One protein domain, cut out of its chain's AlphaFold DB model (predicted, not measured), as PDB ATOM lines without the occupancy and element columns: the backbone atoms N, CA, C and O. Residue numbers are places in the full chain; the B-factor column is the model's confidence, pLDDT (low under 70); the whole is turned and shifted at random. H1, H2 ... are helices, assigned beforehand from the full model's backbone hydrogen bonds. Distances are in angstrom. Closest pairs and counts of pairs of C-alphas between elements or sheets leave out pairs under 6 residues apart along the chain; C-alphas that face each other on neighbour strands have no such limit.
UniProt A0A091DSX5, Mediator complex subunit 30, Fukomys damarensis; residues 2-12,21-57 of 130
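Overview. This is residues 2 to 12 and 21 to 57 of the 130 residues of the protein "Mediator complex subunit 30" of Fukomys damarensis (UniProt A0A091DSX5). One long helix, H2, makes the length of a rod, and a short helix, H1, packs slantwise on H2 near the end where H2 begins. Residues 35 to 57, of which 35 to 54 belong to H2, stick out free. The printed part has 48 residues with two named helices, H1 then H2, and no named strand; the class is all helix. It is extended, with a radius of gyration of the C-alphas of 16.5 A and spans of 54 by 16 by 13 A.

Along the chain. H1 is residues 2 to 8, beginning at C-alpha 2 (213.053, 156.034, 149.384). H2 is residues 21 to 54, 49.4 A from C-alpha 21 (203.085, 144.160, 162.240) to C-alpha 54 (204.004, 165.335, 117.605).

Arrangement. H1 and H2 touch, H2 with residues 26 to 33 alone; the closest C-alphas, of Ile 3 and Leu 30, are 7.0 A apart. They run opposite ways at a steep tilt of 47 degrees. In H1 and H2 every O i to N i+4 pair is within hydrogen-bond range.

Size, cuts and confidence. The C-alphas farthest apart, of Gly 21 and Gly 57, are 55.4 A apart. Residues 13 to 20 are not printed; C-alphas 12 and 21 are 13.9 A apart across this cut. The pLDDT is under 70 at residues 11 to 12 and 56 to 57.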
ATOM      1  N   GLU A   2     213.723 156.712 148.255       81.94
ATOM      2  CA  GLU A   2     213.053 156.034 149.384       81.94
ATOM      3  C   GLU A   2     212.842 154.521 149.203       81.94
ATOM      4  O   GLU A   2     213.085 153.767 150.140       81.94
ATOM      5  N   ILE A   3     212.492 154.039 148.001       83.44
ATOM      6  CA  ILE A   3     212.318 152.594 147.752       83.44
ATOM      7  C   ILE A   3     213.600 151.788 148.013       83.44
ATOM      8  O   ILE A   3     213.540 150.700 148.578       83.44
ATOM      9  N   PHE A   4     214.772 152.334 147.673       85.19
ATOM     10  CA  PHE A   4     216.056 151.673 147.918       85.19
ATOM     11  C   PHE A   4     216.404 151.649 149.408       85.19
ATOM     12  O   PHE A   4     216.953 150.664 149.893       85.19
ATOM     13  N   GLN A   5     216.045 152.699 150.151       83.19
ATOM     14  CA  GLN A   5     216.192 152.718 151.608       83.19
ATOM     15  C   GLN A   5     215.237 151.721 152.279       83.19
ATOM     16  O   GLN A   5     215.637 151.006 153.194       83.19
ATOM     17  N   LEU A   6     213.999 151.621 151.787       81.44
ATOM     18  CA  LEU A   6     213.017 150.649 152.262       81.44
ATOM     19  C   LEU A   6     213.499 149.211 152.025       81.44
ATOM     20  O   LEU A   6     213.473 148.403 152.949       81.44
ATOM     21  N   LEU A   7     213.999 148.918 150.820       81.06
ATOM     22  CA  LEU A   7     214.581 147.622 150.463       81.06
ATOM     23  C   LEU A   7     215.818 147.295 151.306       81.06
ATOM     24  O   LEU A   7     215.932 146.180 151.801       81.06
ATOM     25  N   ARG A   8     216.712 148.265 151.534       79.69
ATOM     26  CA  ARG A   8     217.890 148.084 152.399       79.69
ATOM     27  C   ARG A   8     217.503 147.711 153.830       79.69
ATOM     28  O   ARG A   8     218.195 146.926 154.470       79.69
ATOM     29  N   ASN A   9     216.415 148.285 154.331       77.88
ATOM     30  CA  ASN A   9     215.953 148.076 155.700       77.88
ATOM     31  C   ASN A   9     215.028 146.853 155.838       77.88
ATOM     32  O   ASN A   9     214.604 146.536 156.952       77.88
ATOM     33  N   MET A  10     214.689 146.166 154.744       75.25
ATOM     34  CA  MET A  10     213.932 144.914 154.784       75.25
ATOM     35  C   MET A  10     214.850 143.779 155.237       75.25
ATOM     36  O   MET A  10     215.693 143.301 154.484       75.25
ATOM     37  N   GLN A  11     214.674 143.336 156.481       69.81
ATOM     38  CA  GLN A  11     215.264 142.090 156.957       69.81
ATOM     39  C   GLN A  11     214.307 140.933 156.660       69.81
ATOM     40  O   GLN A  11     213.094 141.053 156.845       69.81
ATOM     41  N   LEU A  12     214.861 139.822 156.173       67.06
ATOM     42  CA  LEU A  12     214.133 138.567 155.991       67.06
ATOM     43  C   LEU A  12     213.683 138.039 157.359       67.06
ATOM     44  O   LEU A  12     214.431 138.213 158.316       67.06
ATOM     45  N   GLY A  21     203.781 142.925 162.636       72.62
ATOM     46  CA  GLY A  21     203.085 144.160 162.240       72.62
ATOM     47  C   GLY A  21     203.972 145.129 161.449       72.62
ATOM     48  O   GLY A  21     203.609 145.559 160.361       72.62
ATOM     49  N   THR A  22     205.194 145.393 161.924       77.62
ATOM     50  CA  THR A  22     206.120 146.314 161.233       77.62
ATOM     51  C   THR A  22     206.602 145.783 159.882       77.62
ATOM     52  O   THR A  22     206.844 146.565 158.962       77.62
ATOM     53  N   TYR A  23     206.739 144.460 159.745       78.50
ATOM     54  CA  TYR A  23     207.073 143.829 158.470       78.50
ATOM     55  C   TYR A  23     205.930 143.988 157.467       78.50
ATOM     56  O   TYR A  23     206.174 144.397 156.333       78.50
ATOM     57  N   GLN A  24     204.690 143.718 157.891       82.38
ATOM     58  CA  GLN A  24     203.509 143.878 157.040       82.38
ATOM     59  C   GLN A  24     203.341 145.328 156.570       82.38
ATOM     60  O   GLN A  24     203.101 145.555 155.384       82.38
ATOM     61  N   ASP A  25     203.589 146.313 157.437       85.25
ATOM     62  CA  ASP A  25     203.559 147.730 157.055       85.25
ATOM     63  C   ASP A  25     204.642 148.080 156.021       85.25
ATOM     64  O   ASP A  25     204.384 148.805 155.058       85.25
ATOM     65  N   ARG A  26     205.869 147.564 156.187       84.00
ATOM     66  CA  ARG A  26     206.964 147.769 155.218       84.00
ATOM     67  C   ARG A  26     206.672 147.095 153.882       84.00
ATOM     68  O   ARG A  26     206.922 147.700 152.841       84.00
ATOM     69  N   LEU A  27     206.125 145.881 153.908       84.38
ATOM     70  CA  LEU A  27     205.732 145.137 152.716       84.38
ATOM     71  C   LEU A  27     204.616 145.863 151.958       84.38
ATOM     72  O   LEU A  27     204.729 146.049 150.749       84.38
ATOM     73  N   THR A  28     203.592 146.334 152.672       89.38
ATOM     74  CA  THR A  28     202.483 147.115 152.105       89.38
ATOM     75  C   THR A  28     203.006 148.389 151.447       89.38
ATOM     76  O   THR A  28     202.756 148.627 150.267       89.38
ATOM     77  N   LYS A  29     203.853 149.152 152.155       89.25
ATOM     78  CA  LYS A  29     204.498 150.345 151.589       89.25
ATOM     79  C   LYS A  29     205.303 150.017 150.336       89.25
ATOM     80  O   LYS A  29     205.228 150.760 149.361       89.25
ATOM     81  N   LEU A  30     206.068 148.927 150.331       89.81
ATOM     82  CA  LEU A  30     206.849 148.526 149.162       89.81
ATOM     83  C   LEU A  30     205.942 148.203 147.967       89.81
ATOM     84  O   LEU A  30     206.209 148.665 146.858       89.81
ATOM     85  N   GLN A  31     204.862 147.452 148.192       92.44
ATOM     86  CA  GLN A  31     203.876 147.131 147.159       92.44
ATOM     87  C   GLN A  31     203.230 148.397 146.578       92.44
ATOM     88  O   GLN A  31     203.122 148.517 145.355       92.44
ATOM     89  N   ASP A  32     202.891 149.374 147.421       94.69
ATOM     90  CA  ASP A  32     202.351 150.661 146.975       94.69
ATOM     91  C   ASP A  32     203.346 151.434 146.103       94.69
ATOM     92  O   ASP A  32     202.977 151.939 145.040       94.69
ATOM     93  N   HIS A  33     204.625 151.476 146.489       93.38
ATOM     94  CA  HIS A  33     205.664 152.127 145.685       93.38
ATOM     95  C   HIS A  33     205.856 151.435 144.333       93.38
ATOM     96  O   HIS A  33     205.976 152.109 143.310       93.38
ATOM     97  N   LEU A  34     205.844 150.099 144.290       94.25
ATOM     98  CA  LEU A  34     205.937 149.339 143.037       94.25
ATOM     99  C   LEU A  34     204.723 149.587 142.130       94.25
ATOM    100  O   LEU A  34     204.865 149.733 140.909       94.25
ATOM    101  N   ARG A  35     203.527 149.701 142.716       96.31
ATOM    102  CA  ARG A  35     202.310 150.069 141.987       96.31
ATOM    103  C   ARG A  35     202.409 151.483 141.416       96.31
ATOM    104  O   ARG A  35     202.111 151.679 140.238       96.31
ATOM    105  N   GLN A  36     202.855 152.456 142.209       95.56
ATOM    106  CA  GLN A  36     203.075 153.828 141.743       95.56
ATOM    107  C   GLN A  36     204.120 153.888 140.627       95.56
ATOM    108  O   GLN A  36     203.881 154.526 139.603       95.56
ATOM    109  N   LEU A  37     205.235 153.171 140.776       95.50
ATOM    110  CA  LEU A  37     206.287 153.083 139.767       95.50
ATOM    111  C   LEU A  37     205.740 152.550 138.434       95.50
ATOM    112  O   LEU A  37     206.000 153.124 137.379       95.50
ATOM    113  N   SER A  38     204.901 151.514 138.485       96.38
ATOM    114  CA  SER A  38     204.233 150.959 137.301       96.38
ATOM    115  C   SER A  38     203.322 151.980 136.608       96.38
ATOM    116  O   SER A  38     203.285 152.062 135.379       96.38
ATOM    117  N   ILE A  39     202.595 152.794 137.382       97.06
ATOM    118  CA  ILE A  39     201.759 153.880 136.848       97.06
ATOM    119  C   ILE A  39     202.630 154.965 136.206       97.06
ATOM    120  O   ILE A  39     202.302 155.441 135.120       97.06
ATOM    121  N   LEU A  40     203.736 155.346 136.847       96.69
ATOM    122  CA  LEU A  40     204.663 156.345 136.320       96.69
ATOM    123  C   LEU A  40     205.275 155.900 134.992       96.69
ATOM    124  O   LEU A  40     205.301 156.698 134.063       96.69
ATOM    125  N   PHE A  41     205.670 154.633 134.851       97.75
ATOM    126  CA  PHE A  41     206.160 154.112 133.572       97.75
ATOM    127  C   PHE A  41     205.095 154.137 132.474       97.75
ATOM    128  O   PHE A  41     205.402 154.506 131.344       97.75
ATOM    129  N   ARG A  42     203.830 153.825 132.791       97.75
ATOM    130  CA  ARG A  42     202.725 153.956 131.822       97.75
ATOM    131  C   ARG A  42     202.504 155.408 131.404       97.75
ATOM    132  O   ARG A  42     202.339 155.674 130.219       97.75
ATOM    133  N   LYS A  43     202.534 156.348 132.355       97.19
ATOM    134  CA  LYS A  43     202.436 157.788 132.063       97.19
ATOM    135  C   LYS A  43     203.607 158.266 131.212       97.19
ATOM    136  O   LYS A  43     203.391 158.965 130.233       97.19
ATOM    137  N   LEU A  44     204.825 157.861 131.563       97.50
ATOM    138  CA  LEU A  44     206.028 158.187 130.808       97.50
ATOM    139  C   LEU A  44     205.928 157.661 129.378       97.50
ATOM    140  O   LEU A  44     206.244 158.390 128.446       97.50
ATOM    141  N   ARG A  45     205.431 156.431 129.199       96.69
ATOM    142  CA  ARG A  45     205.223 155.859 127.871       96.69
ATOM    143  C   ARG A  45     204.198 156.650 127.063       96.69
ATOM    144  O   ARG A  45     204.478 156.971 125.919       96.69
ATOM    145  N   LEU A  46     203.078 157.038 127.672       96.44
ATOM    146  CA  LEU A  46     202.071 157.878 127.019       96.44
ATOM    147  C   LEU A  46     202.650 159.230 126.577       96.44
ATOM    148  O   LEU A  46     202.395 159.673 125.462       96.44
ATOM    149  N   VAL A  47     203.437 159.880 127.440       96.06
ATOM    150  CA  VAL A  47     204.117 161.142 127.103       96.06
ATOM    151  C   VAL A  47     205.119 160.927 125.974       96.06
ATOM    152  O   VAL A  47     205.131 161.709 125.033       96.06
ATOM    153  N   TYR A  48     205.914 159.856 126.034       93.50
ATOM    154  CA  TYR A  48     206.855 159.499 124.976       93.50
ATOM    155  C   TYR A  48     206.141 159.306 123.640       93.50
ATOM    156  O   TYR A  48     206.533 159.924 122.659       93.50
ATOM    157  N   ASP A  49     205.079 158.500 123.609       91.94
ATOM    158  CA  ASP A  49     204.313 158.235 122.392       91.94
ATOM    159  C   ASP A  49     203.713 159.539 121.850       91.94
ATOM    160  O   ASP A  49     203.831 159.820 120.661       91.94
ATOM    161  N   LYS A  50     203.185 160.404 122.727       91.00
ATOM    162  CA  LYS A  50     202.621 161.693 122.317       91.00
ATOM    163  C   LYS A  50     203.666 162.661 121.764       91.00
ATOM    164  O   LYS A  50     203.423 163.320 120.756       91.00
ATOM    165  N   CYS A  51     204.820 162.764 122.415       87.25
ATOM    166  CA  CYS A  51     205.941 163.552 121.917       87.25
ATOM    167  C   CYS A  51     206.443 162.989 120.586       87.25
ATOM    168  O   CYS A  51     206.668 163.752 119.660       87.25
ATOM    169  N   ASN A  52     206.556 161.669 120.464       84.00
ATOM    170  CA  ASN A  52     206.994 161.001 119.245       84.00
ATOM    171  C   ASN A  52     206.008 161.201 118.081       84.00
ATOM    172  O   ASN A  52     206.442 161.439 116.965       84.00
ATOM    173  N   GLU A  53     204.696 161.153 118.326       84.88
ATOM    174  CA  GLU A  53     203.668 161.511 117.337       84.88
ATOM    175  C   GLU A  53     203.781 162.981 116.911       84.88
ATOM    176  O   GLU A  53     203.806 163.280 115.719       84.88
ATOM    177  N   ASN A  54     203.884 163.900 117.875       80.38
ATOM    178  CA  ASN A  54     204.004 165.335 117.605       80.38
ATOM    179  C   ASN A  54     205.315 165.689 116.875       80.38
ATOM    180  O   ASN A  54     205.341 166.623 116.079       80.38
ATOM    181  N   CYS A  55     206.393 164.954 117.145       72.50
ATOM    182  CA  CYS A  55     207.704 165.113 116.520       72.50
ATOM    183  C   CYS A  55     207.907 164.182 115.314       72.50
ATOM    184  O   CYS A  55     208.975 164.213 114.718       72.50
ATOM    185  N   GLY A  56     206.909 163.384 114.918       65.19
ATOM    186  CA  GLY A  56     207.017 162.360 113.868       65.19
ATOM    187  C   GLY A  56     207.237 162.892 112.446       65.19
ATOM    188  O   GLY A  56     207.329 162.105 111.510       65.19
ATOM    189  N   GLY A  57     207.317 164.216 112.277       62.78
ATOM    190  CA  GLY A  57     207.760 164.894 111.055       62.78
ATOM    191  C   GLY A  57     209.116 165.603 111.184       62.78
ATOM    192  O   GLY A  57     209.571 166.208 110.215       62.78
TER     193      GLY A  57